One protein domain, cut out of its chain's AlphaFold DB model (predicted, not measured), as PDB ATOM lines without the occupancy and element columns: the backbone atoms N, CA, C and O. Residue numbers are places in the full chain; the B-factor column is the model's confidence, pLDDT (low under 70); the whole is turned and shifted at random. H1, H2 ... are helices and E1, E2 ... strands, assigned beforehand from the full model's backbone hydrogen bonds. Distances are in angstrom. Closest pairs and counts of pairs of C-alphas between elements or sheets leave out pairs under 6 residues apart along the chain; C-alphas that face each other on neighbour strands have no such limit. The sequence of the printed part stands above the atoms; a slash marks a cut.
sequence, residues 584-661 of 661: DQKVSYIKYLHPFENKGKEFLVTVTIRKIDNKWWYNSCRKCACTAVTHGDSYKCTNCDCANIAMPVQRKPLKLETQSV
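This is residues 584 to 661 of the 661 residues of the protein "Putative replication protein" of Zea mays (UniProt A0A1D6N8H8). With little regular structure, two small ends are joined by side-by-side links, residues 613 to 617 and 652 to 655: one end holds H1 and the pair E1 and E6, the other two short pairs, E2 with E5 and E3 with E4. The 78 printed residues, under half in named elements, run H1 E1 E2 E3 E4 E5 E6, mostly strand, each pair antiparallel. The whole is extended and flat, radius of gyration of the C-alphas 18.0 A, spans 49 by 29 by 15 A.

H1, residues 587 to 592, has 1 of 2 O i to N i+4 pairs within hydrogen-bond range. The closest C-alphas of H1 and E6, residues 656 to 660, are Val 587 and Ser 660, 5.8 A apart. E1, residues 607 to 612, is antiparallel to E6 at 152 degrees, with N 610 and O 657 2.8 A apart. E2, residues 618 to 620, is antiparallel to E5, residues 649 to 651, with N 620 and O 649 2.8 A apart. E3, residues 628 to 631, and E4, residues 634 to 637, form a hairpin, with N 629 and O 636 2.9 A apart.

H1 begins at C-alpha 587 (-19.516, 19.275, 31.419); E6 ends at C-alpha 660 (-17.436, 13.860, 31.661). E1 measures 13.6 A from first to last C-alpha.

The printed part has no cut. The links H1 to E1 and E4 to E5 are long. Eighteen residues are under pLDDT 70, among them 592 to 599.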
ATOM      1  N   ASP A 584     -20.761  22.675  41.559       73.29
ATOM      2  CA  ASP A 584     -20.560  21.353  40.957       73.29
ATOM      3  C   ASP A 584     -21.534  21.173  39.799       73.29
ATOM      4  O   ASP A 584     -22.743  21.164  40.016       73.29
ATOM      5  N   GLN A 585     -21.015  21.030  38.578       76.05
ATOM      6  CA  GLN A 585     -21.806  20.769  37.386       76.05
ATOM      7  C   GLN A 585     -21.159  19.778  36.432       76.05
ATOM      8  O   GLN A 585     -19.950  19.558  36.388       76.05
ATOM      9  N   LYS A 586     -22.006  19.167  35.602       76.23
ATOM     10  CA  LYS A 586     -21.553  18.310  34.510       76.23
ATOM     11  C   LYS A 586     -21.044  19.151  33.344       76.23
ATOM     12  O   LYS A 586     -21.648  20.157  32.973       76.23
ATOM     13  N   VAL A 587     -19.998  18.669  32.672       76.92
ATOM     14  CA  VAL A 587     -19.516  19.275  31.419       76.92
ATOM     15  C   VAL A 587     -20.615  19.301  30.352       76.92
ATOM     16  O   VAL A 587     -20.669  20.246  29.568       76.92
ATOM     17  N   SER A 588     -21.505  18.302  30.329       75.82
ATOM     18  CA  SER A 588     -22.668  18.291  29.434       75.82
ATOM     19  C   SER A 588     -23.559  19.508  29.667       75.82
ATOM     20  O   SER A 588     -23.883  20.193  28.710       75.82
ATOM     21  N   TYR A 589     -23.856  19.856  30.921       70.93
ATOM     22  CA  TYR A 589     -24.639  21.045  31.259       70.93
ATOM     23  C   TYR A 589     -23.940  22.343  30.834       70.93
ATOM     24  O   TYR A 589     -24.532  23.174  30.149       70.93
ATOM     25  N   ILE A 590     -22.657  22.494  31.177       75.64
ATOM     26  CA  ILE A 590     -21.888  23.719  30.892       75.64
ATOM     27  C   ILE A 590     -21.783  23.977  29.383       75.64
ATOM     28  O   ILE A 590     -21.836  25.127  28.954       75.64
ATOM     29  N   LYS A 591     -21.702  22.920  28.561       71.26
ATOM     30  CA  LYS A 591     -21.686  23.023  27.091       71.26
ATOM     31  C   LYS A 591     -22.940  23.678  26.502       71.26
ATOM     32  O   LYS A 591     -22.849  24.231  25.410       71.26
ATOM     33  N   TYR A 592     -24.078  23.619  27.195       69.29
ATOM     34  CA  TYR A 592     -25.350  24.188  26.734       69.29
ATOM     35  C   TYR A 592     -25.678  25.547  27.363       69.29
ATOM     36  O   TYR A 592     -26.684  26.162  27.004       69.29
ATOM     37  N   LEU A 593     -24.846  26.041  28.284       66.28
ATOM     38  CA  LEU A 593     -25.029  27.362  28.876       66.28
ATOM     39  C   LEU A 593     -24.739  28.462  27.856       66.28
ATOM     40  O   LEU A 593     -23.766  28.405  27.105       66.28
ATOM     41  N   HIS A 594     -25.563  29.510  27.861       66.18
ATOM     42  CA  HIS A 594     -25.348  30.654  26.989       66.18
ATOM     43  C   HIS A 594     -24.060  31.396  27.411       66.18
ATOM     44  O   HIS A 594     -23.996  31.922  28.531       66.18
ATOM     45  N   PRO A 595     -23.027  31.476  26.550       56.05
ATOM     46  CA  PRO A 595     -21.693  31.931  26.951       56.05
ATOM     47  C   PRO A 595     -21.637  33.417  27.332       56.05
ATOM     48  O   PRO A 595     -20.758  33.822  28.087       56.05
ATOM     49  N   PHE A 596     -22.582  34.234  26.849       52.94
ATOM     50  CA  PHE A 596     -22.663  35.656  27.208       52.94
ATOM     51  C   PHE A 596     -23.467  35.916  28.487       52.94
ATOM     52  O   PHE A 596     -23.181  36.886  29.176       52.94
ATOM     53  N   GLU A 597     -24.432  35.052  28.822       56.82
ATOM     54  CA  GLU A 597     -25.201  35.163  30.077       56.82
ATOM     55  C   GLU A 597     -24.405  34.615  31.264       56.82
ATOM     56  O   GLU A 597     -24.577  35.058  32.393       56.82
ATOM     57  N   ASN A 598     -23.494  33.676  30.999       66.18
ATOM     58  CA  ASN A 598     -22.663  33.019  32.006       66.18
ATOM     59  C   ASN A 598     -21.206  33.515  31.966       66.18
ATOM     60  O   ASN A 598     -20.293  32.829  32.428       66.18
ATOM     61  N   LYS A 599     -20.959  34.702  31.394       65.29
ATOM     62  CA  LYS A 599     -19.614  35.279  31.297       65.29
ATOM     63  C   LYS A 599     -19.071  35.559  32.704       65.29
ATOM     64  O   LYS A 599     -19.599  36.409  33.408       65.29
ATOM     65  N   GLY A 600     -18.001  34.864  33.090       70.31
ATOM     66  CA  GLY A 600     -17.388  34.984  34.419       70.31
ATOM     67  C   GLY A 600     -18.020  34.107  35.508       70.31
ATOM     68  O   GLY A 600     -17.602  34.212  36.655       70.31
ATOM     69  N   LYS A 601     -18.992  33.241  35.177       71.07
ATOM     70  CA  LYS A 601     -19.517  32.240  36.117       71.07
ATOM     71  C   LYS A 601     -18.511  31.091  36.268       71.07
ATOM     72  O   LYS A 601     -18.048  30.542  35.269       71.07
ATOM     73  N   GLU A 602     -18.178  30.740  37.508       74.23
ATOM     74  CA  GLU A 602     -17.276  29.631  37.837       74.23
ATOM     75  C   GLU A 602     -18.062  28.326  38.045       74.23
ATOM     76  O   GLU A 602     -19.172  28.336  38.579       74.23
ATOM     77  N   PHE A 603     -17.486  27.198  37.620       80.46
ATOM     78  CA  PHE A 603     -18.065  25.859  37.768       80.46
ATOM     79  C   PHE A 603     -17.011  24.896  38.304       80.46
ATOM     80  O   PHE A 603     -15.850  24.957  37.889       80.46
ATOM     81  N   LEU A 604     -17.426  23.976  39.169       78.00
ATOM     82  CA  LEU A 604     -16.626  22.829  39.579       78.00
ATOM     83  C   LEU A 604     -17.040  21.633  38.707       78.00
ATOM     84  O   LEU A 604     -18.227  21.382  38.521       78.00
ATOM     85  N   VAL A 605     -16.083  20.939  38.087       80.10
ATOM     86  CA  VAL A 605     -16.369  19.825  37.164       80.10
ATOM     87  C   VAL A 605     -15.501  18.617  37.481       80.10
ATOM     88  O   VAL A 605     -14.286  18.737  37.638       80.10
ATOM     89  N   THR A 606     -16.112  17.435  37.477       79.70
ATOM     90  CA  THR A 606     -15.392  16.159  37.551       79.70
ATOM     91  C   THR A 606     -15.255  15.579  36.148       79.70
ATOM     92  O   THR A 606     -16.250  15.339  35.459       79.70
ATOM     93  N   VAL A 607     -14.015  15.373  35.697       80.90
ATOM     94  CA  VAL A 607     -13.703  14.904  34.341       80.90
ATOM     95  C   VAL A 607     -12.574  13.881  34.331       80.90
ATOM     96  O   VAL A 607     -11.651  13.948  35.138       80.90
ATOM     97  N   THR A 608     -12.604  12.990  33.345       78.46
ATOM     98  CA  THR A 608     -11.504  12.076  33.019       78.46
ATOM     99  C   THR A 608     -10.693  12.652  31.861       78.46
ATOM    100  O   THR A 608     -11.245  12.964  30.802       78.46
ATOM    101  N   ILE A 609      -9.377  12.795  32.026       79.47
ATOM    102  CA  ILE A 609      -8.477  13.249  30.953       79.47
ATOM    103  C   ILE A 609      -8.278  12.094  29.960       79.47
ATOM    104  O   ILE A 609      -7.766  11.043  30.331       79.47
ATOM    105  N   ARG A 610      -8.678  12.285  28.696       81.62
ATOM    106  CA  ARG A 610      -8.527  11.295  27.613       81.62
ATOM    107  C   ARG A 610      -7.216  11.440  26.849       81.62
ATOM    108  O   ARG A 610      -6.624  10.437  26.463       81.62
ATOM    109  N   LYS A 611      -6.786  12.675  26.581       78.82
ATOM    110  CA  LYS A 611      -5.611  12.962  25.748       78.82
ATOM    111  C   LYS A 611      -4.974  14.289  26.143       78.82
ATOM    112  O   LYS A 611      -5.673  15.247  26.475       78.82
ATOM    113  N   ILE A 612      -3.648  14.340  26.072       77.72
ATOM    114  CA  ILE A 612      -2.835  15.546  26.263       77.72
ATOM    115  C   ILE A 612      -2.152  15.837  24.924       77.72
ATOM    116  O   ILE A 612      -1.561  14.935  24.334       77.72
ATOM    117  N   ASP A 613      -2.274  17.061  24.410       68.95
ATOM    118  CA  ASP A 613      -1.679  17.436  23.119       68.95
ATOM    119  C   ASP A 613      -0.137  17.512  23.194       68.95
ATOM    120  O   ASP A 613       0.439  17.943  24.196       68.95
ATOM    121  N   ASN A 614       0.547  17.151  22.105       69.40
ATOM    122  CA  ASN A 614       2.012  17.068  22.025       69.40
ATOM    123  C   ASN A 614       2.701  18.447  21.991       69.40
ATOM    124  O   ASN A 614       3.924  18.531  22.086       69.40
ATOM    125  N   LYS A 615       1.943  19.546  21.872       69.22
ATOM    126  CA  LYS A 615       2.442  20.937  21.918       69.22
ATOM    127  C   LYS A 615       2.276  21.561  23.310       69.22
ATOM    128  O   LYS A 615       1.737  22.652  23.469       69.22
ATOM    129  N   TRP A 616       2.758  20.851  24.325       70.14
ATOM    130  CA  TRP A 616       2.656  21.194  25.747       70.14
ATOM    131  C   TRP A 616       3.552  22.354  26.206       70.14
ATOM    132  O   TRP A 616       3.495  22.719  27.380       70.14
ATOM    133  N   TRP A 617       4.356  22.958  25.323       78.68
ATOM    134  CA  TRP A 617       5.127  24.165  25.619       78.68
ATOM    135  C   TRP A 617       5.351  25.049  24.382       78.68
ATOM    136  O   TRP A 617       5.322  24.578  23.246       78.68
ATOM    137  N   TYR A 618       5.581  26.344  24.608       82.82
ATOM    138  CA  TYR A 618       6.074  27.290  23.602       82.82
ATOM    139  C   TYR A 618       7.071  28.262  24.229       82.82
ATOM    140  O   TYR A 618       7.039  28.542  25.432       82.82
ATOM    141  N   ASN A 619       7.944  28.800  23.385       86.39
ATOM    142  CA  ASN A 619       8.823  29.903  23.734       86.39
ATOM    143  C   ASN A 619       8.003  31.192  23.820       86.39
ATOM    144  O   ASN A 619       7.338  31.563  22.855       86.39
ATOM    145  N   SER A 620       8.043  31.870  24.964       85.58
ATOM    146  CA  SER A 620       7.277  33.089  25.227       85.58
ATOM    147  C   SER A 620       8.172  34.266  25.605       85.58
ATOM    148  O   SER A 620       9.253  34.102  26.179       85.58
ATOM    149  N   CYS A 621       7.707  35.476  25.319       84.02
ATOM    150  CA  CYS A 621       8.310  36.699  25.819       84.02
ATOM    151  C   CYS A 621       8.102  36.805  27.333       84.02
ATOM    152  O   CYS A 621       6.977  36.710  27.828       84.02
ATOM    153  N   ARG A 622       9.179  37.077  28.080       82.31
ATOM    154  CA  ARG A 622       9.110  37.256  29.540       82.31
ATOM    155  C   ARG A 622       8.177  38.406  29.950       82.31
ATOM    156  O   ARG A 622       7.567  38.316  31.008       82.31
ATOM    157  N   LYS A 623       8.058  39.452  29.120       80.90
ATOM    158  CA  LYS A 623       7.265  40.657  29.416       80.90
ATOM    159  C   LYS A 623       5.771  40.479  29.137       80.90
ATOM    160  O   LYS A 623       4.965  40.721  30.022       80.90
ATOM    161  N   CYS A 624       5.401  40.058  27.929       83.02
ATOM    162  CA  CYS A 624       3.997  40.035  27.497       83.02
ATOM    163  C   CYS A 624       3.383  38.630  27.400       83.02
ATOM    164  O   CYS A 624       2.216  38.511  27.044       83.02
ATOM    165  N   ALA A 625       4.151  37.568  27.669       82.56
ATOM    166  CA  ALA A 625       3.731  36.169  27.520       82.56
ATOM    167  C   ALA A 625       3.318  35.741  26.095       82.56
ATOM    168  O   ALA A 625       2.957  34.583  25.901       82.56
ATOM    169  N   CYS A 626       3.417  36.619  25.091       82.86
ATOM    170  CA  CYS A 626       3.203  36.267  23.688       82.86
ATOM    171  C   CYS A 626       4.306  35.336  23.169       82.86
ATOM    172  O   CYS A 626       5.406  35.280  23.723       82.86
ATOM    173  N   THR A 627       4.020  34.627  22.079       85.80
ATOM    174  CA  THR A 627       4.964  33.721  21.421       85.80
ATOM    175  C   THR A 627       6.246  34.446  21.000       85.80
ATOM    176  O   THR A 627       6.215  35.562  20.484       85.80
ATOM    177  N   ALA A 628       7.387  33.800  21.221       85.29
ATOM    178  CA  ALA A 628       8.703  34.234  20.780       85.29
ATOM    179  C   ALA A 628       9.186  33.302  19.660       85.29
ATOM    180  O   ALA A 628       9.283  32.089  19.853       85.29
ATOM    181  N   VAL A 629       9.475  33.872  18.492       84.41
ATOM    182  CA  VAL A 629       9.914  33.160  17.281       84.41
ATOM    183  C   VAL A 629      11.415  33.375  17.097       84.41
ATOM    184  O   VAL A 629      11.929  34.422  17.479       84.41
ATOM    185  N   THR A 630      12.138  32.407  16.547       84.15
ATOM    186  CA  THR A 630      13.571  32.549  16.248       84.15
ATOM    187  C   THR A 630      13.814  33.650  15.204       84.15
ATOM    188  O   THR A 630      13.068  33.776  14.233       84.15
ATOM    189  N   HIS A 631      14.842  34.474  15.411       80.65
ATOM    190  CA  HIS A 631      15.240  35.574  14.531       80.65
ATOM    191  C   HIS A 631      16.771  35.745  14.560       80.65
ATOM    192  O   HIS A 631      17.319  36.426  15.436       80.65
ATOM    193  N   GLY A 632      17.460  35.118  13.601       79.90
ATOM    194  CA  GLY A 632      18.924  34.992  13.611       79.90
ATOM    195  C   GLY A 632      19.391  34.207  14.840       79.90
ATOM    196  O   GLY A 632      18.815  33.167  15.150       79.90
ATOM    197  N   ASP A 633      20.346  34.770  15.584       80.05
ATOM    198  CA  ASP A 633      20.863  34.213  16.849       80.05
ATOM    199  C   ASP A 633      20.046  34.644  18.086       80.05
ATOM    200  O   ASP A 633      20.453  34.443  19.230       80.05
ATOM    201  N   SER A 634      18.889  35.276  17.873       81.55
ATOM    202  CA  SER A 634      18.014  35.799  18.928       81.55
ATOM    203  C   SER A 634      16.568  35.333  18.746       81.55
ATOM    204  O   SER A 634      16.243  34.587  17.822       81.55
ATOM    205  N   TYR A 635      15.671  35.782  19.620       82.34
ATOM    206  CA  TYR A 635      14.234  35.572  19.495       82.34
ATOM    207  C   TYR A 635      13.519  36.908  19.312       82.34
ATOM    208  O   TYR A 635      13.911  37.929  19.871       82.34
ATOM    209  N   LYS A 636      12.418  36.918  18.570       83.92
ATOM    210  CA  LYS A 636      11.561  38.086  18.380       83.92
ATOM    211  C   LYS A 636      10.167  37.797  18.920       83.92
ATOM    212  O   LYS A 636       9.596  36.737  18.664       83.92
ATOM    213  N   CYS A 637       9.628  38.736  19.689       84.41
ATOM    214  CA  CYS A 637       8.254  38.669  20.173       84.41
ATOM    215  C   CYS A 637       7.269  38.838  19.008       84.41
ATOM    216  O   CYS A 637       7.493  39.682  18.142       84.41
ATOM    217  N   THR A 638       6.156  38.104  19.005       82.29
ATOM    218  CA  THR A 638       5.074  38.341  18.034       82.29
ATOM    219  C   THR A 638       4.295  39.632  18.288       82.29
ATOM    220  O   THR A 638       3.627  40.116  17.382       82.29
ATOM    221  N   ASN A 639       4.376  40.206  19.493       80.74
ATOM    222  CA  ASN A 639       3.851  41.539  19.774       80.74
ATOM    223  C   ASN A 639       4.880  42.604  19.344       80.74
ATOM    224  O   ASN A 639       6.022  42.570  19.813       80.74
ATOM    225  N   CYS A 640       4.467  43.539  18.479       72.95
ATOM    226  CA  CYS A 640       5.305  44.603  17.915       72.95
ATOM    227  C   CYS A 640       5.879  45.569  18.958       72.95
ATOM    228  O   CYS A 640       6.916  46.176  18.703       72.95
ATOM    229  N   ASP A 641       5.270  45.653  20.140       76.87
ATOM    230  CA  ASP A 641       5.699  46.573  21.202       76.87
ATOM    231  C   ASP A 641       6.889  46.040  22.022       76.87
ATOM    232  O   ASP A 641       7.395  46.702  22.930       76.87
ATOM    233  N   CYS A 642       7.343  44.812  21.750       74.64
ATOM    234  CA  CYS A 642       8.457  44.186  22.458       74.64
ATOM    235  C   CYS A 642       9.732  44.168  21.604       74.64
ATOM    236  O   CYS A 642       9.746  43.638  20.496       74.64
ATOM    237  N   ALA A 643      10.831  44.671  22.173       70.15
ATOM    238  CA  ALA A 643      12.174  44.553  21.601       70.15
ATOM    239  C   ALA A 643      12.642  43.085  21.478       70.15
ATOM    240  O   ALA A 643      12.049  42.176  22.071       70.15
ATOM    241  N   ASN A 644      13.732  42.866  20.732       69.46
ATOM    242  CA  ASN A 644      14.362  41.553  20.569       69.46
ATOM    243  C   ASN A 644      14.636  40.879  21.929       69.46
ATOM    244  O   ASN A 644      15.085  41.503  22.892       69.46
ATOM    245  N   ILE A 645      14.339  39.586  21.994       72.65
ATOM    246  CA  ILE A 645      14.423  38.723  23.169       72.65
ATOM    247  C   ILE A 645      15.720  37.911  23.061       72.65
ATOM    248  O   ILE A 645      15.881  37.121  22.134       72.65
ATOM    249  N   ALA A 646      16.628  38.052  24.028       72.01
ATOM    250  CA  ALA A 646      17.851  37.243  24.069       72.01
ATOM    251  C   ALA A 646      17.558  35.759  24.372       72.01
ATOM    252  O   ALA A 646      18.092  34.873  23.715       72.01
ATOM    253  N   MET A 647      16.665  35.481  25.334       80.05
ATOM    254  CA  MET A 647      16.233  34.125  25.696       80.05
ATOM    255  C   MET A 647      14.729  34.086  26.022       80.05
ATOM    256  O   MET A 647      14.268  34.870  26.862       80.05
ATOM    257  N   PRO A 648      13.945  33.191  25.400       82.75
ATOM    258  CA  PRO A 648      12.524  33.041  25.677       82.75
ATOM    259  C   PRO A 648      12.287  32.273  26.984       82.75
ATOM    260  O   PRO A 648      13.146  31.538  27.465       82.75
ATOM    261  N   VAL A 649      11.091  32.416  27.557       84.84
ATOM    262  CA  VAL A 649      10.623  31.622  28.704       84.84
ATOM    263  C   VAL A 649       9.688  30.532  28.195       84.84
ATOM    264  O   VAL A 649       8.716  30.838  27.503       84.84
ATOM    265  N   GLN A 650       9.941  29.278  28.558       81.91
ATOM    266  CA  GLN A 650       9.038  28.177  28.226       81.91
ATOM    267  C   GLN A 650       7.758  28.275  29.062       81.91
ATOM    268  O   GLN A 650       7.799  28.251  30.292       81.91
ATOM    269  N   ARG A 651       6.609  28.390  28.394       79.81
ATOM    270  CA  ARG A 651       5.279  28.352  29.023       79.81
ATOM    271  C   ARG A 651       4.503  27.156  28.504       79.81
ATOM    272  O   ARG A 651       4.672  26.787  27.347       79.81
ATOM    273  N   LYS A 652       3.651  26.569  29.349       71.59
ATOM    274  CA  LYS A 652       2.886  25.351  29.044       71.59
ATOM    275  C   LYS A 652       1.405  25.654  28.770       71.59
ATOM    276  O   LYS A 652       0.646  25.797  29.726       71.59
ATOM    277  N   PRO A 653       0.960  25.762  27.505       65.36
ATOM    278  CA  PRO A 653      -0.451  25.830  27.170       65.36
ATOM    279  C   PRO A 653      -0.976  24.393  27.133       65.36
ATOM    280  O   PRO A 653      -0.955  23.727  26.101       65.36
ATOM    281  N   LEU A 654      -1.389  23.881  28.289       62.79
ATOM    282  CA  LEU A 654      -2.005  22.561  28.370       62.79
ATOM    283  C   LEU A 654      -3.354  22.586  27.644       62.79
ATOM    284  O   LEU A 654      -4.307  23.209  28.107       62.79
ATOM    285  N   LYS A 655      -3.428  21.899  26.503       66.05
ATOM    286  CA  LYS A 655      -4.691  21.505  25.876       66.05
ATOM    287  C   LYS A 655      -4.985  20.066  26.274       66.05
ATOM    288  O   LYS A 655      -4.214  19.162  25.954       66.05
ATOM    289  N   LEU A 656      -6.085  19.886  26.994       72.73
ATOM    290  CA  LEU A 656      -6.561  18.596  27.477       72.73
ATOM    291  C   LEU A 656      -7.857  18.251  26.744       72.73
ATOM    292  O   LEU A 656      -8.761  19.081  26.666       72.73
ATOM    293  N   GLU A 657      -7.963  17.028  26.236       71.99
ATOM    294  CA  GLU A 657      -9.257  16.454  25.868       71.99
ATOM    295  C   GLU A 657      -9.806  15.718  27.090       71.99
ATOM    296  O   GLU A 657      -9.165  14.811  27.624       71.99
ATOM    297  N   THR A 658     -10.992  16.112  27.542       74.85
ATOM    298  CA  THR A 658     -11.632  15.579  28.748       74.85
ATOM    299  C   THR A 658     -12.978  14.944  28.417       74.85
ATOM    300  O   THR A 658     -13.724  15.462  27.585       74.85
ATOM    301  N   GLN A 659     -13.325  13.865  29.108       69.05
ATOM    302  CA  GLN A 659     -14.650  13.249  29.089       69.05
ATOM    303  C   GLN A 659     -15.341  13.490  30.436       69.05
ATOM    304  O   GLN A 659     -14.691  13.412  31.475       69.05
ATOM    305  N   SER A 660     -16.641  13.794  30.429       67.35
ATOM    306  CA  SER A 660     -17.436  13.860  31.661       67.35
ATOM    307  C   SER A 660     -17.528  12.487  32.321       67.35
ATOM    308  O   SER A 660     -17.701  11.495  31.609       67.35
ATOM    309  N   VAL A 661     -17.429  12.463  33.651       57.20
ATOM    310  CA  VAL A 661     -17.710  11.272  34.469       57.20
ATOM    311  C   VAL A 661     -19.208  10.999  34.543       57.20
ATOM    312  O   VAL A 661     -19.998  11.977  34.599       57.20
TER     313      VAL A 661